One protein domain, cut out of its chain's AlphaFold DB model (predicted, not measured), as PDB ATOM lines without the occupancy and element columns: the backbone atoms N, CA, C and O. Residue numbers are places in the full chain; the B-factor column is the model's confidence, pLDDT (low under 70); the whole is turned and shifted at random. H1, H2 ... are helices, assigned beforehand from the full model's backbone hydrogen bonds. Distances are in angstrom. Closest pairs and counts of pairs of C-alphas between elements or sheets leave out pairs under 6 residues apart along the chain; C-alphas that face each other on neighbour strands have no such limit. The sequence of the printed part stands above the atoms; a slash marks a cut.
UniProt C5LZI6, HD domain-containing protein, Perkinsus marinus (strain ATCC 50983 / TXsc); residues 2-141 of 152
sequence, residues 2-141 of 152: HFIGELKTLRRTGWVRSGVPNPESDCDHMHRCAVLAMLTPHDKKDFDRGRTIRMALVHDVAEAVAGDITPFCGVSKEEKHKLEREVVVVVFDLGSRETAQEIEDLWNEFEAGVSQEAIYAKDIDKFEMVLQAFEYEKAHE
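This is residues 2 to 141 of the 152 residues of the protein "HD domain-containing protein" of Perkinsus marinus (strain ATCC 50983 / TXsc) (UniProt C5LZI6). The long helix H9 and helix H8 meet near their ends at a corner, and the helical hairpin of H3 and H4 packs on the first half of H9, with H4 also against H8. H7 folds back beside H8, and the short helices H1, H5 and H6 form a small cluster round H5; residues 74 to 79 stick out. The 140 printed residues have nine named helices, H1 to H9, and no named strand: all helix. The whole is compact, with a radius of gyration of the C-alphas of 15.3 A and spans of 44 by 36 by 27 A.

H1 is residues 2 to 6, from C-alpha 2 at (-159.223, 127.073, 43.169). H2 is 13 to 17, H3 26 to 37 (16.2 A), H4 49 to 56, H5 63 to 66, H6 77 to 84, H7 87 to 92 and H8 97 to 112 (22.2 A). H9, residues 116 to 139, spans 34.2 A and ends at C-alpha 139 (-129.117, 137.105, 51.227).

H1 touches H5, the closest C-alphas being those of Glu 6 and Ala 64, 5.4 A apart. H2 touches no helix but is near H9. H3 and H4 form a hairpin at 18 degrees, a shallow tilt, opposite ways; C-alphas 34 and 53 come closest, 4.9 A. H9 touches H3 with residues 121 to 129 alone, at a steep tilt of 62 degrees, C-alphas 33 and 124 closest at 6.0 A. H8 and H9 touch about perpendicular, 75 degrees, C-alphas 110 and 118 closest at 4.7 A. Every O i to N i+4 pair is within hydrogen-bond range in H2, H3, H4, H6, H7, H8 and H9; in H1 it is 0 of 1, with 2 of 2 O i to N i+3 pairs, and H5 is too short.

The C-alphas of Arg 97 and Glu 141 are farthest apart, 48.6 A. The printed part has no cut. The link from H3 to H4 is long. Residues 83 to 92, 94 and 141 have pLDDT under 70.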
ATOM      1  N   HIS A   2    -160.060 126.305  44.103       72.25
ATOM      2  CA  HIS A   2    -159.223 127.073  43.169       72.25
ATOM      3  C   HIS A   2    -158.717 128.378  43.791       72.25
ATOM      4  O   HIS A   2    -157.554 128.712  43.599       72.25
ATOM      5  N   PHE A   3    -159.535 129.032  44.621       80.31
ATOM      6  CA  PHE A   3    -159.180 130.311  45.242       80.31
ATOM      7  C   PHE A   3    -157.977 130.219  46.187       80.31
ATOM      8  O   PHE A   3    -157.063 131.020  46.071       80.31
ATOM      9  N   ILE A   4    -157.884 129.193  47.045       85.50
ATOM     10  CA  ILE A   4    -156.678 129.000  47.880       85.50
ATOM     11  C   ILE A   4    -155.404 128.839  47.033       85.50
ATOM     12  O   ILE A   4    -154.309 129.161  47.487       85.50
ATOM     13  N   GLY A   5    -155.524 128.348  45.797       89.44
ATOM     14  CA  GLY A   5    -154.396 128.260  44.875       89.44
ATOM     15  C   GLY A   5    -153.767 129.616  44.550       89.44
ATOM     16  O   GLY A   5    -152.553 129.659  44.356       89.44
ATOM     17  N   GLU A   6    -154.550 130.698  44.561       90.44
ATOM     18  CA  GLU A   6    -154.083 132.058  44.266       90.44
ATOM     19  C   GLU A   6    -153.038 132.543  45.281       90.44
ATOM     20  O   GLU A   6    -152.090 133.227  44.903       90.44
ATOM     21  N   LEU A   7    -153.110 132.084  46.538       92.06
ATOM     22  CA  LEU A   7    -152.138 132.410  47.597       92.06
ATOM     23  C   LEU A   7    -150.725 131.883  47.306       92.06
ATOM     24  O   LEU A   7    -149.759 132.312  47.924       92.06
ATOM     25  N   LYS A   8    -150.579 130.934  46.372       95.00
ATOM     26  CA  LYS A   8    -149.265 130.430  45.928       95.00
ATOM     27  C   LYS A   8    -148.584 131.384  44.951       95.00
ATOM     28  O   LYS A   8    -147.369 131.323  44.760       95.00
ATOM     29  N   THR A   9    -149.374 132.188  44.246       95.06
ATOM     30  CA  THR A   9    -148.897 133.112  43.213       95.06
ATOM     31  C   THR A   9    -148.952 134.562  43.663       95.06
ATOM     32  O   THR A   9    -148.184 135.370  43.137       95.06
ATOM     33  N   LEU A  10    -149.801 134.877  44.641       94.69
ATOM     34  CA  LEU A  10    -149.837 136.158  45.326       94.69
ATOM     35  C   LEU A  10    -148.537 136.358  46.106       94.69
ATOM     36  O   LEU A  10    -148.123 135.504  46.881       94.69
ATOM     37  N   ARG A  11    -147.850 137.458  45.805       96.88
ATOM     38  CA  ARG A  11    -146.568 137.824  46.408       96.88
ATOM     39  C   ARG A  11    -146.820 138.851  47.489       96.88
ATOM     40  O   ARG A  11    -147.521 139.820  47.201       96.88
ATOM     41  N   ARG A  12    -146.153 138.713  48.638       96.06
ATOM     42  CA  ARG A  12    -146.301 139.685  49.724       96.06
ATOM     43  C   ARG A  12    -145.920 141.088  49.256       96.06
ATOM     44  O   ARG A  12    -144.760 141.389  48.942       96.06
ATOM     45  N   THR A  13    -146.914 141.961  49.209       94.00
ATOM     46  CA  THR A  13    -146.884 143.327  48.696       94.00
ATOM     47  C   THR A  13    -145.817 144.166  49.398       94.00
ATOM     48  O   THR A  13    -145.189 145.014  48.758       94.00
ATOM     49  N   GLY A  14    -145.561 143.924  50.690       91.50
ATOM     50  CA  GLY A  14    -144.489 144.589  51.442       91.50
ATOM     51  C   GLY A  14    -143.102 144.393  50.813       91.50
ATOM     52  O   GLY A  14    -142.369 145.365  50.596       91.50
ATOM     53  N   TRP A  15    -142.766 143.160  50.430       94.50
ATOM     54  CA  TRP A  15    -141.484 142.825  49.803       94.50
ATOM     55  C   TRP A  15    -141.409 143.289  48.351       94.50
ATOM     56  O   TRP A  15    -140.386 143.836  47.936       94.50
ATOM     57  N   VAL A  16    -142.510 143.158  47.600       92.88
ATOM     58  CA  VAL A  16    -142.612 143.670  46.221       92.88
ATOM     59  C   VAL A  16    -142.329 145.174  46.186       92.88
ATOM     60  O   VAL A  16    -141.527 145.640  45.377       92.88
ATOM     61  N   ARG A  17    -142.939 145.944  47.095       89.31
ATOM     62  CA  ARG A  17    -142.717 147.395  47.219       89.31
ATOM     63  C   ARG A  17    -141.293 147.745  47.639       89.31
ATOM     64  O   ARG A  17    -140.793 148.795  47.243       89.31
ATOM     65  N   SER A  18    -140.655 146.872  48.412       88.00
ATOM     66  CA  SER A  18    -139.264 147.023  48.850       88.00
ATOM     67  C   SER A  18    -138.250 146.589  47.784       88.00
ATOM     68  O   SER A  18    -137.050 146.680  48.012       88.00
ATOM     69  N   GLY A  19    -138.708 146.135  46.610       89.38
ATOM     70  CA  GLY A  19    -137.836 145.738  45.504       89.38
ATOM     71  C   GLY A  19    -137.105 144.412  45.724       89.38
ATOM     72  O   GLY A  19    -136.123 144.146  45.032       89.38
ATOM     73  N   VAL A  20    -137.571 143.575  46.659       89.31
ATOM     74  CA  VAL A  20    -136.991 142.248  46.904       89.31
ATOM     75  C   VAL A  20    -137.173 141.379  45.653       89.31
ATOM     76  O   VAL A  20    -138.297 141.255  45.156       89.31
ATOM     77  N   PRO A  21    -136.105 140.766  45.113       88.88
ATOM     78  CA  PRO A  21    -136.228 139.863  43.979       88.88
ATOM     79  C   PRO A  21    -136.862 138.536  44.413       88.88
ATOM     80  O   PRO A  21    -136.424 137.922  45.379       88.88
ATOM     81  N   ASN A  22    -137.849 138.057  43.650       91.62
ATOM     82  CA  ASN A  22    -138.574 136.804  43.915       91.62
ATOM     83  C   ASN A  22    -139.079 136.687  45.370       91.62
ATOM     84  O   ASN A  22    -138.706 135.742  46.070       91.62
ATOM     85  N   PRO A  23    -139.912 137.634  45.834       95.00
ATOM     86  CA  PRO A  23    -140.404 137.618  47.204       95.00
ATOM     87  C   PRO A  23    -141.275 136.388  47.470       95.00
ATOM     88  O   PRO A  23    -141.840 135.791  46.546       95.00
ATOM     89  N   GLU A  24    -141.391 136.014  48.738       97.56
ATOM     90  CA  GLU A  24    -142.249 134.922  49.187       97.56
ATOM     91  C   GLU A  24    -143.715 135.150  48.776       97.56
ATOM     92  O   GLU A  24    -144.153 136.278  48.510       97.56
ATOM     93  N   SER A  25    -144.459 134.055  48.681       98.25
ATOM     94  CA  SER A  25    -145.915 134.081  48.571       98.25
ATOM     95  C   SER A  25    -146.580 134.051  49.947       98.25
ATOM     96  O   SER A  25    -145.956 133.634  50.921       98.25
ATOM     97  N   ASP A  26    -147.859 134.410  50.034       95.75
ATOM     98  CA  ASP A  26    -148.597 134.324  51.308       95.75
ATOM     99  C   ASP A  26    -148.667 132.878  51.815       95.75
ATOM    100  O   ASP A  26    -148.655 132.610  53.015       95.75
ATOM    101  N   CYS A  27    -148.676 131.908  50.895       96.06
ATOM    102  CA  CYS A  27    -148.597 130.492  51.242       96.06
ATOM    103  C   CYS A  27    -147.258 130.122  51.912       96.06
ATOM    104  O   CYS A  27    -147.253 129.332  52.859       96.06
ATOM    105  N   ASP A  28    -146.138 130.695  51.453       98.19
ATOM    106  CA  ASP A  28    -144.818 130.486  52.067       98.19
ATOM    107  C   ASP A  28    -144.797 131.049  53.500       98.19
ATOM    108  O   ASP A  28    -144.402 130.347  54.440       98.19
ATOM    109  N   HIS A  29    -145.323 132.267  53.662       98.25
ATOM    110  CA  HIS A  29    -145.472 132.950  54.944       98.25
ATOM    111  C   HIS A  29    -146.324 132.134  55.930       98.25
ATOM    112  O   HIS A  29    -145.847 131.716  56.991       98.25
ATOM    113  N   MET A  30    -147.568 131.807  55.560       97.69
ATOM    114  CA  MET A  30    -148.480 131.038  56.416       97.69
ATOM    115  C   MET A  30    -147.921 129.657  56.773       97.69
ATOM    116  O   MET A  30    -148.114 129.176  57.895       97.69
ATOM    117  N   HIS A  31    -147.198 129.010  55.851       98.38
ATOM    118  CA  HIS A  31    -146.531 127.743  56.133       98.38
ATOM    119  C   HIS A  31    -145.499 127.895  57.257       98.38
ATOM    120  O   HIS A  31    -145.518 127.113  58.215       98.38
ATOM    121  N   ARG A  32    -144.614 128.900  57.191       98.38
ATOM    122  CA  ARG A  32    -143.616 129.103  58.250       98.38
ATOM    123  C   ARG A  32    -144.263 129.555  59.560       98.38
ATOM    124  O   ARG A  32    -143.873 129.042  60.610       98.38
ATOM    125  N   CYS A  33    -145.305 130.384  59.518       98.31
ATOM    126  CA  CYS A  33    -146.118 130.726  60.689       98.31
ATOM    127  C   CYS A  33    -146.699 129.478  61.377       98.31
ATOM    128  O   CYS A  33    -146.573 129.314  62.592       98.31
ATOM    129  N   ALA A  34    -147.270 128.544  60.614       98.06
ATOM    130  CA  ALA A  34    -147.804 127.298  61.155       98.06
ATOM    131  C   ALA A  34    -146.714 126.420  61.798       98.06
ATOM    132  O   ALA A  34    -146.929 125.859  62.876       98.06
ATOM    133  N   VAL A  35    -145.523 126.340  61.191       98.00
ATOM    134  CA  VAL A  35    -144.365 125.641  61.775       98.00
ATOM    135  C   VAL A  35    -143.913 126.310  63.078       98.00
ATOM    136  O   VAL A  35    -143.665 125.618  64.065       98.00
ATOM    137  N   LEU A  36    -143.859 127.642  63.129       96.75
ATOM    138  CA  LEU A  36    -143.528 128.391  64.345       96.75
ATOM    139  C   LEU A  36    -144.572 128.175  65.453       96.75
ATOM    140  O   LEU A  36    -144.213 128.040  66.625       96.75
ATOM    141  N   ALA A  37    -145.854 128.042  65.102       95.50
ATOM    142  CA  ALA A  37    -146.917 127.740  66.061       95.50
ATOM    143  C   ALA A  37    -146.728 126.374  66.740       95.50
ATOM    144  O   ALA A  37    -147.062 126.213  67.920       95.50
ATOM    145  N   MET A  38    -146.119 125.404  66.046       94.56
ATOM    146  CA  MET A  38    -145.798 124.088  66.611       94.56
ATOM    147  C   MET A  38    -144.745 124.140  67.725       94.56
ATOM    148  O   MET A  38    -144.704 123.217  68.540       94.56
ATOM    149  N   LEU A  39    -143.925 125.196  67.784       90.81
ATOM    150  CA  LEU A  39    -142.857 125.345  68.780       90.81
ATOM    151  C   LEU A  39    -143.382 125.647  70.191       90.81
ATOM    152  O   LEU A  39    -142.617 125.625  71.156       90.81
ATOM    153  N   THR A  40    -144.684 125.899  70.335       85.81
ATOM    154  CA  THR A  40    -145.308 126.032  71.653       85.81
ATOM    155  C   THR A  40    -145.311 124.703  72.420       85.81
ATOM    156  O   THR A  40    -145.560 123.643  71.829       85.81
ATOM    157  N   PRO A  41    -145.066 124.734  73.747       78.62
ATOM    158  CA  PRO A  41    -145.133 123.542  74.586       78.62
ATOM    159  C   PRO A  41    -146.493 122.840  74.490       78.62
ATOM    160  O   PRO A  41    -147.544 123.475  74.541       78.62
ATOM    161  N   HIS A  42    -146.460 121.511  74.379       74.12
ATOM    162  CA  HIS A  42    -147.646 120.662  74.226       74.12
ATOM    163  C   HIS A  42    -148.564 120.629  75.460       74.12
ATOM    164  O   HIS A  42    -149.718 120.226  75.351       74.12
ATOM    165  N   ASP A  43    -148.042 120.962  76.637       76.06
ATOM    166  CA  ASP A  43    -148.640 120.704  77.950       76.06
ATOM    167  C   ASP A  43    -149.192 121.962  78.637       76.06
ATOM    168  O   ASP A  43    -149.592 121.925  79.805       76.06
ATOM    169  N   LYS A  44    -149.265 123.086  77.917       82.56
ATOM    170  CA  LYS A  44    -149.856 124.320  78.433       82.56
ATOM    171  C   LYS A  44    -151.380 124.161  78.533       82.56
ATOM    172  O   LYS A  44    -152.084 124.229  77.535       82.56
ATOM    173  N   LYS A  45    -151.880 123.952  79.759       78.06
ATOM    174  CA  LYS A  45    -153.294 123.638  80.070       78.06
ATOM    175  C   LYS A  45    -154.332 124.621  79.513       78.06
ATOM    176  O   LYS A  45    -155.458 124.198  79.284       78.06
ATOM    177  N   ASP A  46    -153.943 125.869  79.270       86.69
ATOM    178  CA  ASP A  46    -154.831 126.947  78.817       86.69
ATOM    179  C   ASP A  46    -154.424 127.476  77.430       86.69
ATOM    180  O   ASP A  46    -154.475 128.677  77.172       86.69
ATOM    181  N   PHE A  47    -153.907 126.597  76.566       91.25
ATOM    182  CA  PHE A  47    -153.499 126.958  75.211       91.25
ATOM    183  C   PHE A  47    -153.726 125.809  74.228       91.25
ATOM    184  O   PHE A  47    -153.093 124.754  74.325       91.25
ATOM    185  N   ASP A  48    -154.589 126.023  73.240       93.69
ATOM    186  CA  ASP A  48    -154.796 125.072  72.156       93.69
ATOM    187  C   ASP A  48    -153.818 125.340  71.005       93.69
ATOM    188  O   ASP A  48    -154.038 126.129  70.077       93.69
ATOM    189  N   ARG A  49    -152.713 124.596  71.032       94.12
ATOM    190  CA  ARG A  49    -151.730 124.616  69.952       94.12
ATOM    191  C   ARG A  49    -152.312 124.167  68.610       94.12
ATOM    192  O   ARG A  49    -151.947 124.719  67.577       94.12
ATOM    193  N   GLY A  50    -153.191 123.164  68.596       94.88
ATOM    194  CA  GLY A  50    -153.804 122.677  67.359       94.88
ATOM    195  C   GLY A  50    -154.715 123.727  66.724       94.88
ATOM    196  O   GLY A  50    -154.754 123.863  65.501       94.88
ATOM    197  N   ARG A  51    -155.423 124.503  67.548       94.81
ATOM    198  CA  ARG A  51    -156.180 125.681  67.111       94.81
ATOM    199  C   ARG A  51    -155.260 126.768  66.559       94.81
ATOM    200  O   ARG A  51    -155.502 127.233  65.454       94.81
ATOM    201  N   THR A  52    -154.175 127.091  67.261       96.19
ATOM    202  CA  THR A  52    -153.190 128.098  66.823       96.19
ATOM    203  C   THR A  52    -152.568 127.747  65.465       96.19
ATOM    204  O   THR A  52    -152.470 128.604  64.593       96.19
ATOM    205  N   ILE A  53    -152.189 126.482  65.248       97.25
ATOM    206  CA  ILE A  53    -151.643 126.021  63.959       97.25
ATOM    207  C   ILE A  53    -152.676 126.189  62.840       97.25
ATOM    208  O   ILE A  53    -152.348 126.707  61.777       97.25
ATOM    209  N   ARG A  54    -153.930 125.773  63.071       96.31
ATOM    210  CA  ARG A  54    -155.009 125.941  62.085       96.31
ATOM    211  C   ARG A  54    -155.288 127.410  61.789       96.31
ATOM    212  O   ARG A  54    -155.472 127.747  60.630       96.31
ATOM    213  N   MET A  55    -155.264 128.263  62.809       96.62
ATOM    214  CA  MET A  55    -155.412 129.709  62.659       96.62
ATOM    215  C   MET A  55    -154.296 130.298  61.791       96.62
ATOM    216  O   MET A  55    -154.587 130.989  60.822       96.62
ATOM    217  N   ALA A  56    -153.033 129.955  62.066       97.44
ATOM    218  CA  ALA A  56    -151.891 130.409  61.271       97.44
ATOM    219  C   ALA A  56    -151.996 130.002  59.787       97.44
ATOM    220  O   ALA A  56    -151.596 130.767  58.918       97.44
ATOM    221  N   LEU A  57    -152.581 128.836  59.490       95.50
ATOM    222  CA  LEU A  57    -152.783 128.352  58.118       95.50
ATOM    223  C   LEU A  57    -153.877 129.086  57.331       95.50
ATOM    224  O   LEU A  57    -153.947 128.907  56.117       95.50
ATOM    225  N   VAL A  58    -154.768 129.827  57.999       92.62
ATOM    226  CA  VAL A  58    -155.949 130.425  57.352       92.62
ATOM    227  C   VAL A  58    -156.099 131.922  57.595       92.62
ATOM    228  O   VAL A  58    -157.040 132.515  57.075       92.62
ATOM    229  N   HIS A  59    -155.213 132.546  58.369       93.75
ATOM    230  CA  HIS A  59    -155.368 133.951  58.744       93.75
ATOM    231  C   HIS A  59    -155.349 134.907  57.535       93.75
ATOM    232  O   HIS A  59    -156.178 135.813  57.484       93.75
ATOM    233  N   ASP A  60    -154.543 134.613  56.510       92.94
ATOM    234  CA  ASP A  60    -154.482 135.387  55.257       92.94
ATOM    235  C   ASP A  60    -155.324 134.772  54.119       92.94
ATOM    236  O   ASP A  60    -155.203 135.140  52.953       92.94
ATOM    237  N   VAL A  61    -156.243 133.839  54.410       89.31
ATOM    238  CA  VAL A  61    -157.054 133.183  53.358       89.31
ATOM    239  C   VAL A  61    -157.928 134.168  52.564       89.31
ATOM    240  O   VAL A  61    -158.286 133.901  51.415       89.31
ATOM    241  N   ALA A  62    -158.249 135.319  53.161       86.38
ATOM    242  CA  ALA A  62    -158.971 136.425  52.535       86.38
ATOM    243  C   ALA A  62    -158.220 137.038  51.344       86.38
ATOM    244  O   ALA A  62    -158.837 137.504  50.380       86.38
ATOM    245  N   GLU A  63    -156.889 137.025  51.401       89.38
ATOM    246  CA  GLU A  63    -156.015 137.676  50.425       89.38
ATOM    247  C   GLU A  63    -156.062 136.968  49.068       89.38
ATOM    248  O   GLU A  63    -155.839 137.589  48.033       89.38
ATOM    249  N   ALA A  64    -156.526 135.714  49.037       87.62
ATOM    250  CA  ALA A  64    -156.832 134.982  47.810       87.62
ATOM    251  C   ALA A  64    -157.817 135.725  46.887       87.62
ATOM    252  O   ALA A  64    -157.834 135.485  45.680       87.62
ATOM    253  N   VAL A  65    -158.663 136.591  47.455       84.19
ATOM    254  CA  VAL A  65    -159.650 137.395  46.719       84.19
ATOM    255  C   VAL A  65    -159.339 138.883  46.833       84.19
ATOM    256  O   VAL A  65    -159.357 139.591  45.828       84.19
ATOM    257  N   ALA A  66    -159.027 139.359  48.039       82.81
ATOM    258  CA  ALA A  66    -158.766 140.775  48.289       82.81
ATOM    259  C   ALA A  66    -157.387 141.245  47.780       82.81
ATOM    260  O   ALA A  66    -157.194 142.443  47.557       82.81
ATOM    261  N   GLY A  67    -156.445 140.315  47.584       86.94
ATOM    262  CA  GLY A  67    -155.012 140.587  47.473       86.94
ATOM    263  C   GLY A  67    -154.371 140.922  48.828       86.94
ATOM    264  O   GLY A  67    -155.075 141.220  49.791       86.94
ATOM    265  N   ASP A  68    -153.034 140.927  48.886       86.56
ATOM    266  CA  ASP A  68    -152.276 141.378  50.066       86.56
ATOM    267  C   ASP A  68    -152.333 142.915  50.166       86.56
ATOM    268  O   ASP A  68    -151.614 143.660  49.474       86.56
ATOM    269  N   ILE A  69    -153.247 143.402  51.011       82.94
ATOM    270  CA  ILE A  69    -153.508 144.827  51.234       82.94
ATOM    271  C   ILE A  69    -152.661 145.341  52.402       82.94
ATOM    272  O   ILE A  69    -153.014 145.227  53.577       82.94
ATOM    273  N   THR A  70    -151.598 146.069  52.066       80.56
ATOM    274  CA  THR A  70    -150.759 146.769  53.055       80.56
ATOM    275  C   THR A  70    -151.338 148.133  53.476       80.56
ATOM    276  O   THR A  70    -152.099 148.748  52.719       80.56
ATOM    277  N   PRO A  71    -150.890 148.716  54.611       77.75
ATOM    278  CA  PRO A  71    -151.270 150.074  55.027       77.75
ATOM    279  C   PRO A  71    -150.985 151.172  53.986       77.75
ATOM    280  O   PRO A  71    -151.585 152.244  54.022       77.75
ATOM    281  N   PHE A  72    -150.083 150.913  53.037       79.75
ATOM    282  CA  PHE A  72    -149.706 151.846  51.978       79.75
ATOM    283  C   PHE A  72    -150.538 151.688  50.693       79.75
ATOM    284  O   PHE A  72    -150.228 152.321  49.679       79.75
ATOM    285  N   CYS A  73    -151.553 150.820  50.688       80.38
ATOM    286  CA  CYS A  73    -152.483 150.653  49.567       80.38
ATOM    287  C   CYS A  73    -153.624 151.685  49.575       80.38
ATOM    288  O   CYS A  73    -154.355 151.776  48.596       80.38
ATOM    289  N   GLY A  74    -153.766 152.485  50.641       79.62
ATOM    290  CA  GLY A  74    -154.785 153.539  50.725       79.62
ATOM    291  C   GLY A  74    -156.218 153.026  50.904       79.62
ATOM    292  O   GLY A  74    -157.158 153.793  50.731       79.62
ATOM    293  N   VAL A  75    -156.378 151.747  51.249       80.00
ATOM    294  CA  VAL A  75    -157.670 151.112  51.536       80.00
ATOM    295  C   VAL A  75    -158.043 151.403  52.989       80.00
ATOM    296  O   VAL A  75    -157.231 151.192  53.893       80.00
ATOM    297  N   SER A  76    -159.254 151.910  53.228       80.31
ATOM    298  CA  SER A  76    -159.743 152.121  54.598       80.31
ATOM    299  C   SER A  76    -159.930 150.789  55.334       80.31
ATOM    300  O   SER A  76    -160.098 149.738  54.714       80.31
ATOM    301  N   LYS A  77    -159.944 150.809  56.674       73.31
ATOM    302  CA  LYS A  77    -160.230 149.593  57.456       73.31
ATOM    303  C   LYS A  77    -161.608 149.027  57.123       73.31
ATOM    304  O   LYS A  77    -161.776 147.816  57.054       73.31
ATOM    305  N   GLU A  78    -162.580 149.901  56.891       77.06
ATOM    306  CA  GLU A  78    -163.946 149.537  56.535       77.06
ATOM    307  C   GLU A  78    -164.023 148.858  55.161       77.06
ATOM    308  O   GLU A  78    -164.764 147.885  54.999       77.06
ATOM    309  N   GLU A  79    -163.258 149.337  54.178       76.69
ATOM    310  CA  GLU A  79    -163.161 148.709  52.857       76.69
ATOM    311  C   GLU A  79    -162.404 147.384  52.916       76.69
ATOM    312  O   GLU A  79    -162.883 146.410  52.337       76.69
ATOM    313  N   LYS A  80    -161.300 147.312  53.676       71.94
ATOM    314  CA  LYS A  80    -160.549 146.069  53.915       71.94
ATOM    315  C   LYS A  80    -161.463 145.003  54.519       71.94
ATOM    316  O   LYS A  80    -161.660 143.961  53.911       71.94
ATOM    317  N   HIS A  81    -162.167 145.325  55.606       71.25
ATOM    318  CA  HIS A  81    -163.141 144.418  56.222       71.25
ATOM    319  C   HIS A  81    -164.313 144.042  55.306       71.25
ATOM    320  O   HIS A  81    -164.946 143.000  55.479       71.25
ATOM    321  N   LYS A  82    -164.690 144.900  54.351       74.69
ATOM    322  CA  LYS A  82    -165.739 144.568  53.382       74.69
ATOM    323  C   LYS A  82    -165.237 143.575  52.334       74.69
ATOM    324  O   LYS A  82    -165.989 142.659  52.020       74.69
ATOM    325  N   LEU A  83    -164.010 143.750  51.849       69.75
ATOM    326  CA  LEU A  83    -163.345 142.828  50.924       69.75
ATOM    327  C   LEU A  83    -163.043 141.490  51.608       69.75
ATOM    328  O   LEU A  83    -163.292 140.435  51.047       69.75
ATOM    329  N   GLU A  84    -162.623 141.516  52.869       63.22
ATOM    330  CA  GLU A  84    -162.362 140.306  53.650       63.22
ATOM    331  C   GLU A  84    -163.636 139.527  53.998       63.22
ATOM    332  O   GLU A  84    -163.575 138.322  54.182       63.22
ATOM    333  N   ARG A  85    -164.830 140.142  53.998       65.62
ATOM    334  CA  ARG A  85    -166.095 139.379  54.075       65.62
ATOM    335  C   ARG A  85    -166.336 138.486  52.855       65.62
ATOM    336  O   ARG A  85    -167.195 137.607  52.911       65.62
ATOM    337  N   GLU A  86    -165.565 138.653  51.782       65.00
ATOM    338  CA  GLU A  86    -165.518 137.710  50.663       65.00
ATOM    339  C   GLU A  86    -164.724 136.431  51.000       65.00
ATOM    340  O   GLU A  86    -164.809 135.470  50.240       65.00
ATOM    341  N   VAL A  87    -164.074 136.340  52.176       63.75
ATOM    342  CA  VAL A  87    -163.584 135.075  52.776       63.75
ATOM    343  C   VAL A  87    -164.646 133.999  52.690       63.75
ATOM    344  O   VAL A  87    -164.346 132.876  52.314       63.75
ATOM    345  N   VAL A  88    -165.906 134.358  52.940       63.44
ATOM    346  CA  VAL A  88    -167.052 133.455  52.837       63.44
ATOM    347  C   VAL A  88    -167.105 132.761  51.466       63.44
ATOM    348  O   VAL A  88    -167.373 131.563  51.394       63.44
ATOM    349  N   VAL A  89    -166.782 133.466  50.375       65.62
ATOM    350  CA  VAL A  89    -166.726 132.907  49.011       65.62
ATOM    351  C   VAL A  89    -165.595 131.889  48.876       65.62
ATOM    352  O   VAL A  89    -165.820 130.796  48.355       65.62
ATOM    353  N   VAL A  90    -164.400 132.216  49.378       65.50
ATOM    354  CA  VAL A  90    -163.242 131.302  49.385       65.50
ATOM    355  C   VAL A  90    -163.563 130.051  50.190       65.50
ATOM    356  O   VAL A  90    -163.324 128.932  49.753       65.50
ATOM    357  N   VAL A  91    -164.162 130.253  51.353       67.12
ATOM    358  CA  VAL A  91    -164.452 129.250  52.364       67.12
ATOM    359  C   VAL A  91    -165.545 128.270  51.909       67.12
ATOM    360  O   VAL A  91    -165.400 127.062  52.111       67.12
ATOM    361  N   PHE A  92    -166.575 128.731  51.191       65.44
ATOM    362  CA  PHE A  92    -167.569 127.845  50.567       65.44
ATOM    363  C   PHE A  92    -166.998 126.975  49.434       65.44
ATOM    364  O   PHE A  92    -167.533 125.899  49.168       65.44
ATOM    365  N   ASP A  93    -165.903 127.386  48.790       70.25
ATOM    366  CA  ASP A  93    -165.214 126.597  47.755       70.25
ATOM    367  C   ASP A  93    -164.291 125.499  48.349       70.25
ATOM    368  O   ASP A  93    -163.714 124.685  47.614       70.25
ATOM    369  N   LEU A  94    -164.121 125.444  49.676       66.38
ATOM    370  CA  LEU A  94    -163.161 124.549  50.341       66.38
ATOM    371  C   LEU A  94    -163.745 123.256  50.895       66.38
ATOM    372  O   LEU A  94    -162.985 122.315  51.130       66.38
ATOM    373  N   GLY A  95    -165.062 123.153  51.060       71.50
ATOM    374  CA  GLY A  95    -165.652 121.897  51.501       71.50
ATOM    375  C   GLY A  95    -167.041 122.024  52.101       71.50
ATOM    376  O   GLY A  95    -167.898 122.750  51.606       71.50
ATOM    377  N   SER A  96    -167.270 121.230  53.148       80.94
ATOM    378  CA  SER A  96    -168.539 121.193  53.873       80.94
ATOM    379  C   SER A  96    -168.835 122.529  54.559       80.94
ATOM    380  O   SER A  96    -167.920 123.295  54.868       80.94
ATOM    381  N   ARG A  97    -170.115 122.791  54.846       80.38
ATOM    382  CA  ARG A  97    -170.538 123.996  55.572       80.38
ATOM    383  C   ARG A  97    -169.884 124.082  56.956       80.38
ATOM    384  O   ARG A  97    -169.626 125.172  57.448       80.38
ATOM    385  N   GLU A  98    -169.608 122.939  57.564       85.50
ATOM    386  CA  GLU A  98    -168.961 122.812  58.863       85.50
ATOM    387  C   GLU A  98    -167.491 123.241  58.797       85.50
ATOM    388  O   GLU A  98    -167.051 124.048  59.608       85.50
ATOM    389  N   THR A  99    -166.749 122.756  57.795       83.62
ATOM    390  CA  THR A  99    -165.364 123.192  57.536       83.62
ATOM    391  C   THR A  99    -165.313 124.677  57.213       83.62
ATOM    392  O   THR A  99    -164.416 125.382  57.666       83.62
ATOM    393  N   ALA A 100    -166.292 125.144  56.441       82.94
ATOM    394  CA  ALA A 100    -166.417 126.541  56.099       82.94
ATOM    395  C   ALA A 100    -166.541 127.415  57.361       82.94
ATOM    396  O   ALA A 100    -165.755 128.337  57.571       82.94
ATOM    397  N   GLN A 101    -167.466 127.050  58.248       85.81
ATOM    398  CA  GLN A 101    -167.661 127.755  59.509       85.81
ATOM    399  C   GLN A 101    -166.407 127.722  60.395       85.81
ATOM    400  O   GLN A 101    -166.058 128.745  60.969       85.81
ATOM    401  N   GLU A 102    -165.697 126.591  60.479       89.25
ATOM    402  CA  GLU A 102    -164.458 126.503  61.272       89.25
ATOM    403  C   GLU A 102    -163.400 127.506  60.791       89.25
ATOM    404  O   GLU A 102    -162.770 128.170  61.613       89.25
ATOM    405  N   ILE A 103    -163.210 127.642  59.474       88.94
ATOM    406  CA  ILE A 103    -162.239 128.588  58.905       88.94
ATOM    407  C   ILE A 103    -162.673 130.033  59.167       88.94
ATOM    408  O   ILE A 103    -161.851 130.841  59.594       88.94
ATOM    409  N   GLU A 104    -163.950 130.352  58.946       87.25
ATOM    410  CA  GLU A 104    -164.493 131.687  59.217       87.25
ATOM    411  C   GLU A 104    -164.354 132.060  60.703       87.25
ATOM    412  O   GLU A 104    -163.946 133.174  61.028       87.25
ATOM    413  N   ASP A 105    -164.628 131.125  61.614       91.31
ATOM    414  CA  ASP A 105    -164.499 131.339  63.056       91.31
ATOM    415  C   ASP A 105    -163.037 131.576  63.464       91.31
ATOM    416  O   ASP A 105    -162.757 132.484  64.248       91.31
ATOM    417  N   LEU A 106    -162.096 130.791  62.922       94.00
ATOM    418  CA  LEU A 106    -160.660 130.975  63.164       94.00
ATOM    419  C   LEU A 106    -160.165 132.323  62.640       94.00
ATOM    420  O   LEU A 106    -159.397 132.997  63.326       94.00
ATOM    421  N   TRP A 107    -160.607 132.715  61.445       91.38
ATOM    422  CA  TRP A 107    -160.253 133.991  60.835       91.38
ATOM    423  C   TRP A 107    -160.785 135.170  61.662       91.38
ATOM    424  O   TRP A 107    -160.025 136.062  62.037       91.38
ATOM    425  N   ASN A 108    -162.064 135.134  62.048       90.31
ATOM    426  CA  ASN A 108    -162.670 136.161  62.899       90.31
ATOM    427  C   ASN A 108    -161.980 136.261  64.268       90.31
ATOM    428  O   ASN A 108    -161.798 137.357  64.800       90.31
ATOM    429  N   GLU A 109    -161.596 135.128  64.857       94.56
ATOM    430  CA  GLU A 109    -160.860 135.097  66.120       94.56
ATOM    431  C   GLU A 109    -159.461 135.706  65.979       94.56
ATOM    432  O   GLU A 109    -159.061 136.511  66.827       94.56
ATOM    433  N   PHE A 110    -158.743 135.366  64.901       95.44
ATOM    434  CA  PHE A 110    -157.458 135.979  64.577       95.44
ATOM    435  C   PHE A 110    -157.605 137.491  64.446       95.44
ATOM    436  O   PHE A 110    -156.865 138.221  65.096       95.44
ATOM    437  N   GLU A 111    -158.576 137.977  63.671       90.62
ATOM    438  CA  GLU A 111    -158.801 139.410  63.478       90.62
ATOM    439  C   GLU A 111    -159.158 140.132  64.776       90.62
ATOM    440  O   GLU A 111    -158.605 141.199  65.062       90.62
ATOM    441  N   ALA A 112    -160.007 139.526  65.612       92.75
ATOM    442  CA  ALA A 112    -160.346 140.072  66.920       92.75
ATOM    443  C   ALA A 112    -159.121 140.172  67.844       92.75
ATOM    444  O   ALA A 112    -159.009 141.135  68.604       92.75
ATOM    445  N   GLY A 113    -158.200 139.201  67.789       95.12
ATOM    446  CA  GLY A 113    -156.932 139.252  68.524       95.12
ATOM    447  C   GLY A 113    -157.092 139.241  70.048       95.12
ATOM    448  O   GLY A 113    -156.300 139.866  70.748       95.12
ATOM    449  N   VAL A 114    -158.138 138.582  70.561       92.94
ATOM    450  CA  VAL A 114    -158.487 138.594  71.997       92.94
ATOM    451  C   VAL A 114    -158.203 137.281  72.722       92.94
ATOM    452  O   VAL A 114    -157.999 137.299  73.936       92.94
ATOM    453  N   SER A 115    -158.205 136.143  72.021       95.69
ATOM    454  CA  SER A 115    -157.867 134.848  72.619       95.69
ATOM    455  C   SER A 115    -156.356 134.697  72.775       95.69
ATOM    456  O   SER A 115    -155.570 135.376  72.108       95.69
ATOM    457  N   GLN A 116    -155.926 133.791  73.653       94.56
ATOM    458  CA  GLN A 116    -154.502 133.550  73.864       94.56
ATOM    459  C   GLN A 116    -153.835 132.997  72.595       94.56
ATOM    460  O   GLN A 116    -152.688 133.344  72.310       94.56
ATOM    461  N   GLU A 117    -154.567 132.177  71.845       95.81
ATOM    462  CA  GLU A 117    -154.206 131.610  70.550       95.81
ATOM    463  C   GLU A 117    -154.078 132.700  69.483       95.81
ATOM    464  O   GLU A 117    -153.056 132.750  68.805       95.81
ATOM    465  N   ALA A 118    -155.052 133.611  69.373       96.69
ATOM    466  CA  ALA A 118    -155.021 134.692  68.387       96.69
ATOM    467  C   ALA A 118    -153.918 135.711  68.663       96.69
ATOM    468  O   ALA A 118    -153.225 136.131  67.738       96.69
ATOM    469  N   ILE A 119    -153.710 136.078  69.931       96.06
ATOM    470  CA  ILE A 119    -152.597 136.950  70.326       96.06
ATOM    471  C   ILE A 119    -151.272 136.306  69.914       96.06
ATOM    472  O   ILE A 119    -150.451 136.940  69.256       96.06
ATOM    473  N   TYR A 120    -151.093 135.024  70.235       95.44
ATOM    474  CA  TYR A 120    -149.868 134.309  69.905       95.44
ATOM    475  C   TYR A 120    -149.680 134.121  68.391       95.44
ATOM    476  O   TYR A 120    -148.569 134.265  67.890       95.44
ATOM    477  N   ALA A 121    -150.752 133.849  67.641       96.94
ATOM    478  CA  ALA A 121    -150.707 133.770  66.184       96.94
ATOM    479  C   ALA A 121    -150.312 135.116  65.552       96.94
ATOM    480  O   ALA A 121    -149.473 135.132  64.656       96.94
ATOM    481  N   LYS A 122    -150.834 136.246  66.053       97.44
ATOM    482  CA  LYS A 122    -150.422 137.590  65.606       97.44
ATOM    483  C   LYS A 122    -148.967 137.913  65.952       97.44
ATOM    484  O   LYS A 122    -148.301 138.627  65.205       97.44
ATOM    485  N   ASP A 123    -148.474 137.432  67.091       96.81
ATOM    486  CA  ASP A 123    -147.064 137.587  67.453       96.81
ATOM    487  C   ASP A 123    -146.164 136.763  66.526       96.81
ATOM    488  O   ASP A 123    -145.116 137.253  66.102       96.81
ATOM    489  N   ILE A 124    -146.588 135.546  66.161       97.44
ATOM    490  CA  ILE A 124    -145.900 134.719  65.164       97.44
ATOM    491  C   ILE A 124    -145.876 135.394  63.799       97.44
ATOM    492  O   ILE A 124    -144.800 135.465  63.222       97.44
ATOM    493  N   ASP A 125    -147.012 135.886  63.304       97.81
ATOM    494  CA  ASP A 125    -147.113 136.566  62.004       97.81
ATOM    495  C   ASP A 125    -146.084 137.709  61.896       97.81
ATOM    496  O   ASP A 125    -145.230 137.737  61.006       97.81
ATOM    497  N   LYS A 126    -146.030 138.578  62.913       96.94
ATOM    498  CA  LYS A 126    -145.033 139.659  62.975       96.94
ATOM    499  C   LYS A 126    -143.602 139.150  63.103       96.94
ATOM    500  O   LYS A 126    -142.695 139.719  62.497       96.94
ATOM    501  N   PHE A 127    -143.372 138.146  63.946       97.44
ATOM    502  CA  PHE A 127    -142.036 137.596  64.161       97.44
ATOM    503  C   PHE A 127    -141.487 136.958  62.884       97.44
ATOM    504  O   PHE A 127    -140.328 137.178  62.538       97.44
ATOM    505  N   GLU A 128    -142.327 136.209  62.178       98.00
ATOM    506  CA  GLU A 128    -142.016 135.596  60.895       98.00
ATOM    507  C   GLU A 128    -141.649 136.671  59.865       98.00
ATOM    508  O   GLU A 128    -140.573 136.587  59.275       98.00
ATOM    509  N   MET A 129    -142.441 137.747  59.770       96.50
ATOM    510  CA  MET A 129    -142.163 138.871  58.871       96.50
ATOM    511  C   MET A 129    -140.801 139.529  59.165       96.50
ATOM    512  O   MET A 129    -140.041 139.838  58.246       96.50
ATOM    513  N   VAL A 130    -140.458 139.741  60.442       96.38
ATOM    514  CA  VAL A 130    -139.154 140.313  60.840       96.38
ATOM    515  C   VAL A 130    -138.006 139.347  60.540       96.38
ATOM    516  O   VAL A 130    -136.939 139.771  60.090       96.38
ATOM    517  N   LEU A 131    -138.208 138.049  60.765       96.44
ATOM    518  CA  LEU A 131    -137.222 137.029  60.422       96.44
ATOM    519  C   LEU A 131    -136.981 136.985  58.906       96.44
ATOM    520  O   LEU A 131    -135.828 136.932  58.478       96.44
ATOM    521  N   GLN A 132    -138.043 137.080  58.102       97.00
ATOM    522  CA  GLN A 132    -137.947 137.124  56.648       97.00
ATOM    523  C   GLN A 132    -137.212 138.377  56.156       97.00
ATOM    524  O   GLN A 132    -136.373 138.275  55.256       97.00
ATOM    525  N   ALA A 133    -137.464 139.544  56.764       94.06
ATOM    526  CA  ALA A 133    -136.698 140.762  56.484       94.06
ATOM    527  C   ALA A 133    -135.197 140.533  56.699       94.06
ATOM    528  O   ALA A 133    -134.398 140.792  55.800       94.06
ATOM    529  N   PHE A 134    -134.818 139.986  57.859       93.00
ATOM    530  CA  PHE A 134    -133.421 139.692  58.182       93.00
ATOM    531  C   PHE A 134    -132.782 138.712  57.185       93.00
ATOM    532  O   PHE A 134    -131.634 138.885  56.770       93.00
ATOM    533  N   GLU A 135    -133.515 137.675  56.773       94.19
ATOM    534  CA  GLU A 135    -133.038 136.720  55.773       94.19
ATOM    535  C   GLU A 135    -132.822 137.372  54.406       94.19
ATOM    536  O   GLU A 135    -131.792 137.115  53.775       94.19
ATOM    537  N   TYR A 136    -133.728 138.254  53.971       92.94
ATOM    538  CA  TYR A 136    -133.542 139.019  52.740       92.94
ATOM    539  C   TYR A 136    -132.357 139.982  52.836       92.94
ATOM    540  O   TYR A 136    -131.574 140.065  51.892       92.94
ATOM    541  N   GLU A 137    -132.154 140.660  53.969       87.19
ATOM    542  CA  GLU A 137    -130.996 141.544  54.171       87.19
ATOM    543  C   GLU A 137    -129.682 140.776  54.055       87.19
ATOM    544  O   GLU A 137    -128.754 141.207  53.364       87.19
ATOM    545  N   LYS A 138    -129.621 139.597  54.676       87.81
ATOM    546  CA  LYS A 138    -128.443 138.733  54.647       87.81
ATOM    547  C   LYS A 138    -128.188 138.128  53.266       87.81
ATOM    548  O   LYS A 138    -127.034 138.039  52.853       87.81
ATOM    549  N   ALA A 139    -129.232 137.693  52.563       85.38
ATOM    550  CA  ALA A 139    -129.117 137.105  51.227       85.38
ATOM    551  C   ALA A 139    -128.679 138.126  50.163       85.38
ATOM    552  O   ALA A 139    -128.146 137.744  49.120       85.38
ATOM    553  N   HIS A 140    -128.893 139.413  50.434       72.69
ATOM    554  CA  HIS A 140    -128.643 140.510  49.508       72.69
ATOM    555  C   HIS A 140    -127.558 141.485  50.005       72.69
ATOM    556  O   HIS A 140    -127.543 142.625  49.573       72.69
ATOM    557  N   GLU A 141    -126.656 141.059  50.901       61.31
ATOM    558  CA  GLU A 141    -125.504 141.847  51.398       61.31
ATOM    559  C   GLU A 141    -125.809 143.326  51.773       61.31
ATOM    560  O   GLU A 141    -124.923 144.169  51.669       61.31
TER     561      GLU A 141